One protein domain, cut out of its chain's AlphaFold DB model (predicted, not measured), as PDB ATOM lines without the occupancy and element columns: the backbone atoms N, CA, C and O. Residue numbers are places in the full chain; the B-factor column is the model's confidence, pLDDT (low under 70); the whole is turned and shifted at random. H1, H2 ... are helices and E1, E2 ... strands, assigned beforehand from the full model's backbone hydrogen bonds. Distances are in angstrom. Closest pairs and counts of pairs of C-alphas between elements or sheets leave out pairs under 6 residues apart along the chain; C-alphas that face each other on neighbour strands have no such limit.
ATOM      1  N   LYS A  19      -1.980  -0.797 -51.289       63.78
ATOM      2  CA  LYS A  19      -0.702  -0.076 -51.155       63.78
ATOM      3  C   LYS A  19      -0.735   0.980 -50.046       63.78
ATOM      4  O   LYS A  19       0.070   1.913 -50.038       63.78
ATOM      5  N   SER A  20      -1.653   0.850 -49.087       60.56
ATOM      6  CA  SER A  20      -1.777   1.788 -47.968       60.56
ATOM      7  C   SER A  20      -0.573   1.701 -47.006       60.56
ATOM      8  O   SER A  20      -0.401   0.752 -46.243       60.56
ATOM      9  N   GLY A  21       0.294   2.719 -47.031       67.38
ATOM     10  CA  GLY A  21       1.411   2.873 -46.091       67.38
ATOM     11  C   GLY A  21       2.695   3.413 -46.723       67.38
ATOM     12  O   GLY A  21       2.768   3.666 -47.920       67.38
ATOM     13  N   GLY A  22       3.740   3.574 -45.904       62.25
ATOM     14  CA  GLY A  22       5.037   4.109 -46.354       62.25
ATOM     15  C   GLY A  22       5.714   3.293 -47.466       62.25
ATOM     16  O   GLY A  22       6.403   3.868 -48.298       62.25
ATOM     17  N   LEU A  23       5.472   1.978 -47.525       67.31
ATOM     18  CA  LEU A  23       6.012   1.096 -48.569       67.31
ATOM     19  C   LEU A  23       5.353   1.332 -49.937       67.31
ATOM     20  O   LEU A  23       6.047   1.366 -50.948       67.31
ATOM     21  N   GLY A  24       4.039   1.584 -49.981       74.00
ATOM     22  CA  GLY A  24       3.323   1.789 -51.244       74.00
ATOM     23  C   GLY A  24       3.761   3.048 -51.998       74.00
ATOM     24  O   GLY A  24       3.748   3.066 -53.226       74.00
ATOM     25  N   VAL A  25       4.211   4.080 -51.274       78.31
ATOM     26  CA  VAL A  25       4.788   5.292 -51.879       78.31
ATOM     27  C   VAL A  25       6.167   5.007 -52.464       78.31
ATOM     28  O   VAL A  25       6.433   5.401 -53.596       78.31
ATOM     29  N   ALA A  26       7.022   4.293 -51.725       78.69
ATOM     30  CA  ALA A  26       8.364   3.937 -52.183       78.69
ATOM     31  C   ALA A  26       8.335   3.036 -53.431       78.69
ATOM     32  O   ALA A  26       9.194   3.161 -54.293       78.69
ATOM     33  N   GLU A  27       7.321   2.182 -53.592       80.12
ATOM     34  CA  GLU A  27       7.139   1.405 -54.828       80.12
ATOM     35  C   GLU A  27       6.810   2.276 -56.050       80.12
ATOM     36  O   GLU A  27       7.200   1.947 -57.169       80.12
ATOM     37  N   LYS A  28       6.054   3.363 -55.854       81.75
ATOM     38  CA  LYS A  28       5.643   4.276 -56.935       81.75
ATOM     39  C   LYS A  28       6.708   5.325 -57.247       81.75
ATOM     40  O   LYS A  28       6.793   5.758 -58.392       81.75
ATOM     41  N   LEU A  29       7.488   5.720 -56.240       85.00
ATOM     42  CA  LEU A  29       8.554   6.723 -56.315       85.00
ATOM     43  C   LEU A  29       9.821   6.194 -55.608       85.00
ATOM     44  O   LEU A  29      10.143   6.642 -54.500       85.00
ATOM     45  N   PRO A  30      10.533   5.218 -56.209       83.62
ATOM     46  CA  PRO A  30      11.692   4.570 -55.588       83.62
ATOM     47  C   PRO A  30      12.815   5.543 -55.226       83.62
ATOM     48  O   PRO A  30      13.497   5.370 -54.219       83.62
ATOM     49  N   GLU A  31      12.982   6.608 -56.007       86.50
ATOM     50  CA  GLU A  31      13.975   7.658 -55.777       86.50
ATOM     51  C   GLU A  31      13.728   8.467 -54.495       86.50
ATOM     52  O   GLU A  31      14.622   9.170 -54.018       86.50
ATOM     53  N   LEU A  32      12.521   8.372 -53.928       87.62
ATOM     54  CA  LEU A  32      12.135   9.047 -52.695       87.62
ATOM     55  C   LEU A  32      12.071   8.112 -51.490       87.62
ATOM     56  O   LEU A  32      11.755   8.604 -50.413       87.62
ATOM     57  N   ALA A  33      12.370   6.816 -51.629       85.75
ATOM     58  CA  ALA A  33      12.173   5.825 -50.567       85.75
ATOM     59  C   ALA A  33      12.777   6.260 -49.214       85.75
ATOM     60  O   ALA A  33      12.065   6.280 -48.211       85.75
ATOM     61  N   ASP A  34      14.025   6.750 -49.219       88.88
ATOM     62  CA  ASP A  34      14.746   7.247 -48.027       88.88
ATOM     63  C   ASP A  34      14.172   8.548 -47.427       88.88
ATOM     64  O   ASP A  34      14.606   9.045 -46.383       88.88
ATOM     65  N   ARG A  35      13.226   9.168 -48.136       89.88
ATOM     66  CA  ARG A  35      12.579  10.445 -47.808       89.88
ATOM     67  C   ARG A  35      11.079  10.283 -47.568       89.88
ATOM     68  O   ARG A  35      10.386  11.286 -47.393       89.88
ATOM     69  N   VAL A  36      10.573   9.049 -47.541       90.38
ATOM     70  CA  VAL A  36       9.187   8.751 -47.177       90.38
ATOM     71  C   VAL A  36       9.094   8.554 -45.670       90.38
ATOM     72  O   VAL A  36       9.850   7.792 -45.068       90.38
ATOM     73  N   PHE A  37       8.116   9.213 -45.052       92.75
ATOM     74  CA  PHE A  37       7.847   9.100 -43.624       92.75
ATOM     75  C   PHE A  37       6.387   8.724 -43.373       92.75
ATOM     76  O   PHE A  37       5.478   9.211 -44.043       92.75
ATOM     77  N   LYS A  38       6.159   7.865 -42.378       91.88
ATOM     78  CA  LYS A  38       4.841   7.580 -41.806       91.88
ATOM     79  C   LYS A  38       4.577   8.551 -40.661       91.88
ATOM     80  O   LYS A  38       5.430   8.732 -39.791       91.88
ATOM     81  N   THR A  39       3.363   9.083 -40.617       94.88
ATOM     82  CA  THR A  39       2.835   9.804 -39.455       94.88
ATOM     83  C   THR A  39       1.929   8.860 -38.679       94.88
ATOM     84  O   THR A  39       0.935   8.375 -39.214       94.88
ATOM     85  N   ILE A  40       2.278   8.569 -37.429       95.75
ATOM     86  CA  ILE A  40       1.545   7.635 -36.572       95.75
ATOM     87  C   ILE A  40       1.061   8.387 -35.341       95.75
ATOM     88  O   ILE A  40       1.851   9.032 -34.647       95.75
ATOM     89  N   VAL A  41      -0.237   8.286 -35.065       97.62
ATOM     90  CA  VAL A  41      -0.858   8.907 -33.895       97.62
ATOM     91  C   VAL A  41      -0.998   7.880 -32.782       97.62
ATOM     92  O   VAL A  41      -1.440   6.751 -32.998       97.62
ATOM     93  N   LEU A  42      -0.598   8.283 -31.583       98.19
ATOM     94  CA  LEU A  42      -0.619   7.480 -30.371       98.19
ATOM     95  C   LEU A  42      -1.456   8.163 -29.295       98.19
ATOM     96  O   LEU A  42      -1.586   9.388 -29.277       98.19
ATOM     97  N   LYS A  43      -1.955   7.370 -28.350       98.31
ATOM     98  CA  LYS A  43      -2.699   7.836 -27.183       98.31
ATOM     99  C   LYS A  43      -1.991   7.381 -25.914       98.31
ATOM    100  O   LYS A  43      -1.779   6.189 -25.691       98.31
ATOM    101  N   GLY A  44      -1.593   8.345 -25.093       98.00
ATOM    102  CA  GLY A  44      -1.004   8.080 -23.784       98.00
ATOM    103  C   GLY A  44      -2.053   7.666 -22.761       98.00
ATOM    104  O   GLY A  44      -3.248   7.932 -22.922       98.00
ATOM    105  N   LYS A  45      -1.611   7.076 -21.647       96.62
ATOM    106  CA  LYS A  45      -2.502   6.772 -20.518       96.62
ATOM    107  C   LYS A  45      -3.181   8.034 -19.967       96.62
ATOM    108  O   LYS A  45      -4.309   7.949 -19.481       96.62
ATOM    109  N   SER A  46      -2.528   9.194 -20.061       96.88
ATOM    110  CA  SER A  46      -3.124  10.488 -19.696       96.88
ATOM    111  C   SER A  46      -4.290  10.922 -20.596       96.88
ATOM    112  O   SER A  46      -4.960  11.899 -20.276       96.88
ATOM    113  N   LYS A  47      -4.552  10.188 -21.689       95.94
ATOM    114  CA  LYS A  47      -5.450  10.533 -22.803       95.94
ATOM    115  C   LYS A  47      -4.923  11.629 -23.732       95.94
ATOM    116  O   LYS A  47      -5.624  11.976 -24.679       95.94
ATOM    117  N   ASN A  48      -3.702  12.121 -23.524       97.69
ATOM    118  CA  ASN A  48      -3.041  13.004 -24.480       97.69
ATOM    119  C   ASN A  48      -2.708  12.259 -25.776       97.69
ATOM    120  O   ASN A  48      -2.357  11.073 -25.760       97.69
ATOM    121  N   LEU A  49      -2.790  12.982 -26.891       98.12
ATOM    122  CA  LEU A  49      -2.376  12.494 -28.199       98.12
ATOM    123  C   LEU A  49      -0.924  12.862 -28.478       98.12
ATOM    124  O   LEU A  49      -0.455  13.945 -28.123       98.12
ATOM    125  N   TYR A  50      -0.234  11.959 -29.162       98.19
ATOM    126  CA  TYR A  50       1.148  12.134 -29.581       98.19
ATOM    127  C   TYR A  50       1.279  11.767 -31.051       98.19
ATOM    128  O   TYR A  50       0.703  10.781 -31.503       98.19
ATOM    129  N   VAL A  51       2.065  12.544 -31.792       97.81
ATOM    130  CA  VAL A  51       2.324  12.306 -33.213       97.81
ATOM    131  C   VAL A  51       3.787  11.931 -33.381       97.81
ATOM    132  O   VAL A  51       4.677  12.692 -33.003       97.81
ATOM    133  N   CYS A  52       4.032  10.752 -33.944       97.56
ATOM    134  CA  CYS A  52       5.365  10.276 -34.288       97.56
ATOM    135  C   CYS A  52       5.536  10.295 -35.806       97.56
ATOM    136  O   CYS A  52       4.736   9.701 -36.525       97.56
ATOM    137  N   VAL A  53       6.601  10.939 -36.277       96.25
ATOM    138  CA  VAL A  53       7.016  10.911 -37.684       96.25
ATOM    139  C   VAL A  53       8.241  10.012 -37.780       96.25
ATOM    140  O   VAL A  53       9.263  10.293 -37.157       96.25
ATOM    141  N   ILE A  54       8.124   8.906 -38.511       94.50
ATOM    142  CA  ILE A  54       9.187   7.899 -38.646       94.50
ATOM    143  C   ILE A  54       9.406   7.525 -40.102       94.50
ATOM    144  O   ILE A  54       8.514   7.712 -40.922       94.50
ATOM    145  N   HIS A  55      10.575   6.973 -40.417       93.12
ATOM    146  CA  HIS A  55      10.869   6.488 -41.763       93.12
ATOM    147  C   HIS A  55       9.817   5.476 -42.250       93.12
ATOM    148  O   HIS A  55       9.273   4.709 -41.451       93.12
ATOM    149  N   GLY A  56       9.553   5.461 -43.558       88.69
ATOM    150  CA  GLY A  56       8.503   4.664 -44.193       88.69
ATOM    151  C   GLY A  56       8.556   3.176 -43.845       88.69
ATOM    152  O   GLY A  56       7.515   2.556 -43.660       88.69
ATOM    153  N   GLU A  57       9.745   2.611 -43.659       86.88
ATOM    154  CA  GLU A  57       9.940   1.192 -43.312       86.88
ATOM    155  C   GLU A  57      10.189   0.942 -41.815       86.88
ATOM    156  O   GLU A  57      10.201  -0.200 -41.353       86.88
ATOM    157  N   ALA A  58      10.364   2.004 -41.027       91.69
ATOM    158  CA  ALA A  58      10.612   1.879 -39.601       91.69
ATOM    159  C   ALA A  58       9.342   1.493 -38.828       91.69
ATOM    160  O   ALA A  58       8.206   1.681 -39.277       91.69
ATOM    161  N   HIS A  59       9.561   0.986 -37.617       93.44
ATOM    162  CA  HIS A  59       8.519   0.636 -36.661       93.44
ATOM    163  C   HIS A  59       8.758   1.363 -35.339       93.44
ATOM    164  O   HIS A  59       9.899   1.636 -34.959       93.44
ATOM    165  N   LEU A  60       7.673   1.677 -34.632       96.38
ATOM    166  CA  LEU A  60       7.761   2.300 -33.317       96.38
ATOM    167  C   LEU A  60       8.089   1.273 -32.240       96.38
ATOM    168  O   LEU A  60       7.466   0.219 -32.144       96.38
ATOM    169  N   ASP A  61       8.997   1.657 -31.352       97.69
ATOM    170  CA  ASP A  61       9.141   1.038 -30.041       97.69
ATOM    171  C   ASP A  61       8.311   1.849 -29.039       97.69
ATOM    172  O   ASP A  61       8.733   2.911 -28.572       97.69
ATOM    173  N   LEU A  62       7.111   1.357 -28.716       97.88
ATOM    174  CA  LEU A  62       6.168   2.068 -27.847       97.88
ATOM    175  C   LEU A  62       6.736   2.334 -26.447       97.88
ATOM    176  O   LEU A  62       6.398   3.346 -25.838       97.88
ATOM    177  N   LYS A  63       7.661   1.505 -25.946       97.75
ATOM    178  CA  LYS A  63       8.308   1.749 -24.646       97.75
ATOM    179  C   LYS A  63       9.252   2.943 -24.723       97.75
ATOM    180  O   LYS A  63       9.265   3.777 -23.815       97.75
ATOM    181  N   LYS A  64      10.029   3.047 -25.807       97.88
ATOM    182  CA  LYS A  64      10.894   4.214 -26.044       97.88
ATOM    183  C   LYS A  64      10.073   5.483 -26.227       97.88
ATOM    184  O   LYS A  64      10.434   6.507 -25.649       97.88
ATOM    185  N   VAL A  65       8.959   5.408 -26.959       98.06
ATOM    186  CA  VAL A  65       8.070   6.563 -27.141       98.06
ATOM    187  C   VAL A  65       7.424   6.969 -25.818       98.06
ATOM    188  O   VAL A  65       7.518   8.136 -25.449       98.06
ATOM    189  N   ALA A  66       6.867   6.028 -25.044       98.38
ATOM    190  CA  ALA A  66       6.294   6.316 -23.727       98.38
ATOM    191  C   ALA A  66       7.309   7.027 -22.821       98.38
ATOM    192  O   ALA A  66       7.004   8.065 -22.233       98.38
ATOM    193  N   LYS A  67       8.555   6.534 -22.786       98.31
ATOM    194  CA  LYS A  67       9.647   7.165 -22.033       98.31
ATOM    195  C   LYS A  67       9.939   8.592 -22.512       98.31
ATOM    196  O   LYS A  67      10.081   9.482 -21.677       98.31
ATOM    197  N   ALA A  68      10.021   8.823 -23.824       97.94
ATOM    198  CA  ALA A  68      10.280  10.148 -24.398       97.94
ATOM    199  C   ALA A  68       9.137  11.142 -24.124       97.94
ATOM    200  O   ALA A  68       9.380  12.304 -23.801       97.94
ATOM    201  N   CYS A  69       7.895  10.662 -24.180       97.38
ATOM    202  CA  CYS A  69       6.675  11.428 -23.937       97.38
ATOM    203  C   CYS A  69       6.328  11.589 -22.447       97.38
ATOM    204  O   CYS A  69       5.347  12.261 -22.127       97.38
ATOM    205  N   LYS A  70       7.126  10.999 -21.541       97.75
ATOM    206  CA  LYS A  70       6.882  10.949 -20.086       97.75
ATOM    207  C   LYS A  70       5.530  10.325 -19.724       97.75
ATOM    208  O   LYS A  70       4.884  10.719 -18.755       97.75
ATOM    209  N   GLU A  71       5.129   9.326 -20.494       98.12
ATOM    210  CA  GLU A  71       3.928   8.536 -20.273       98.12
ATOM    211  C   GLU A  71       4.247   7.235 -19.542       98.12
ATOM    212  O   GLU A  71       5.286   6.610 -19.760       98.12
ATOM    213  N   LYS A  72       3.316   6.783 -18.692       96.25
ATOM    214  CA  LYS A  72       3.441   5.460 -18.058       96.25
ATOM    215  C   LYS A  72       3.227   4.337 -19.078       96.25
ATOM    216  O   LYS A  72       3.878   3.302 -18.985       96.25
ATOM    217  N   ASN A  73       2.286   4.536 -19.999       97.19
ATOM    218  CA  ASN A  73       2.043   3.676 -21.153       97.19
ATOM    219  C   ASN A  73       1.556   4.527 -22.330       97.19
ATOM    220  O   ASN A  73       0.938   5.573 -22.112       97.19
ATOM    221  N   ILE A  74       1.809   4.055 -23.547       98.44
ATOM    222  CA  ILE A  74       1.327   4.666 -24.777       98.44
ATOM    223  C   ILE A  74       0.945   3.570 -25.773       98.44
ATOM    224  O   ILE A  74       1.680   2.596 -25.931       98.44
ATOM    225  N   ASP A  75      -0.183   3.746 -26.451       98.06
ATOM    226  CA  ASP A  75      -0.719   2.787 -27.416       98.06
ATOM    227  C   ASP A  75      -1.025   3.493 -28.747       98.06
ATOM    228  O   ASP A  75      -1.127   4.722 -28.800       98.06
ATOM    229  N   LEU A  76      -1.162   2.734 -29.839       97.38
ATOM    230  CA  LEU A  76      -1.661   3.281 -31.107       97.38
ATOM    231  C   LEU A  76      -3.061   3.873 -30.895       97.38
ATOM    232  O   LEU A  76      -3.884   3.281 -30.195       97.38
ATOM    233  N   LEU A  77      -3.347   5.021 -31.513       97.31
ATOM    234  CA  LEU A  77      -4.709   5.546 -31.527       97.31
ATOM    235  C   LEU A  77      -5.620   4.559 -32.290       97.31
ATOM    236  O   LEU A  77      -5.262   4.161 -33.402       97.31
ATOM    237  N   PRO A  78      -6.783   4.155 -31.740       95.88
ATOM    238  CA  PRO A  78      -7.715   3.293 -32.459       95.88
ATOM    239  C   PRO A  78      -8.163   3.925 -33.780       95.88
ATOM    240  O   PRO A  78      -8.459   5.118 -33.827       95.88
ATOM    241  N   LEU A  79      -8.278   3.124 -34.844       92.38
ATOM    242  CA  LEU A  79      -8.687   3.628 -36.166       92.38
ATOM    243  C   LEU A  79     -10.067   4.301 -36.139       92.38
ATOM    244  O   LEU A  79     -10.267   5.298 -36.821       92.38
ATOM    245  N   SER A  80     -10.981   3.818 -35.293       95.06
ATOM    246  CA  SER A  80     -12.302   4.424 -35.080       95.06
ATOM    247  C   SER A  80     -12.254   5.831 -34.471       95.06
ATOM    248  O   SER A  80     -13.243   6.553 -34.524       95.06
ATOM    249  N   GLU A  81     -11.136   6.216 -33.848       95.94
ATOM    250  CA  GLU A  81     -10.923   7.550 -33.275       95.94
ATOM    251  C   GLU A  81     -10.066   8.447 -34.187       95.94
ATOM    252  O   GLU A  81     -10.063   9.660 -34.007       95.94
ATOM    253  N   LEU A  82      -9.354   7.886 -35.174       95.44
ATOM    254  CA  LEU A  82      -8.367   8.616 -35.978       95.44
ATOM    255  C   LEU A  82      -8.977   9.812 -36.715       95.44
ATOM    256  O   LEU A  82      -8.478  10.930 -36.580       95.44
ATOM    257  N   GLU A  83     -10.062   9.593 -37.456       96.25
ATOM    258  CA  GLU A  83     -10.722  10.653 -38.224       96.25
ATOM    259  C   GLU A  83     -11.268  11.743 -37.296       96.25
ATOM    260  O   GLU A  83     -11.066  12.929 -37.541       96.25
ATOM    261  N   LYS A  84     -11.870  11.348 -36.169       96.81
ATOM    262  CA  LYS A  84     -12.401  12.281 -35.170       96.81
ATOM    263  C   LYS A  84     -11.318  13.191 -34.586       96.81
ATOM    264  O   LYS A  84     -11.565  14.375 -34.382       96.81
ATOM    265  N   GLU A  85     -10.152  12.636 -34.273       96.62
ATOM    266  CA  GLU A  85      -9.081  13.372 -33.596       96.62
ATOM    267  C   GLU A  85      -8.155  14.126 -34.569       96.62
ATOM    268  O   GLU A  85      -7.487  15.076 -34.164       96.62
ATOM    269  N   THR A  86      -8.092  13.719 -35.844       95.62
ATOM    270  CA  THR A  86      -7.105  14.249 -36.809       95.62
ATOM    271  C   THR A  86      -7.700  14.846 -38.081       95.62
ATOM    272  O   THR A  86      -7.031  15.640 -38.737       95.62
ATOM    273  N   GLY A  87      -8.925  14.465 -38.452       96.25
ATOM    274  CA  GLY A  87      -9.530  14.779 -39.748       96.25
ATOM    275  C   GLY A  87      -9.001  13.947 -40.925       96.25
ATOM    276  O   GLY A  87      -9.335  14.259 -42.064       96.25
TER     277      GLY A  87
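What this domain is: This is residues 19 to 87 of the 90 residues of the protein "YbaK/EbsC protein" of Leptotrichia wadei (UniProt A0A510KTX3). A long hairpin of E1 and E2, with the short strand E3 beside the end of E1, makes a narrow sheet; H3 crosses one face, and H1 and H2 form a small corner beyond the end where E1 begins. H4 only grazes the sheet. The 69 printed residues include four named helices and three named strands, H1 H2 E1 E2 H3 E3 H4; the antiparallel sheet runs E2 E1 E3, and the class is mixed. The whole is only just loose, close to compact, with a radius of gyration of the C-alphas of 13.5 A, and flat, spanning 40 by 26 by 13 A.

How they stand to each other: H1, residues 22 to 28, and H2, residues 30 to 35, touch only at the corner; their closest C-alphas, of Ala 26 and Ala 33, are 4.5 A apart. E1, residues 37 to 44, and E2, residues 49 to 55, are a hairpin, antiparallel at 153 degrees, with N 40 and O 52 at 2.9 A. H3, residues 62 to 68, is 9.1 A over the sheet, across E1 at 79 degrees on the local plane. E3, residues 74 to 76, is antiparallel to E1 at 128 degrees, with N 43 and O 75 at 2.8 A. E2, H3 and E3 form a split strand-helix-strand unit, with E1 between the strands and a right-handed crossover. H4, residues 79 to 86, is apart from H1, H2 and H3. Every O i to N i+4 pair is within hydrogen-bond range in H3, against 1 of 3 in H1, 0 of 2 in H2 and 2 of 4 in H4; O i to N i+3 gives 2 of 4 in H1 and 2 of 3 in H2.

Where its parts are: H1 begins at C-alpha 22 (5.037, 4.109, -46.354). E1 is 21.7 A long and E2 19.9 A. H4, 10.8 A long, ends at C-alpha 86 (-7.105, 14.249, -36.809).

The domain as a whole: The farthest C-alphas, of Glu 31 and Ser 46, are 40.0 A apart. The printed part has no cut and no long link; residues 19 to 23 are under 70 in pLDDT.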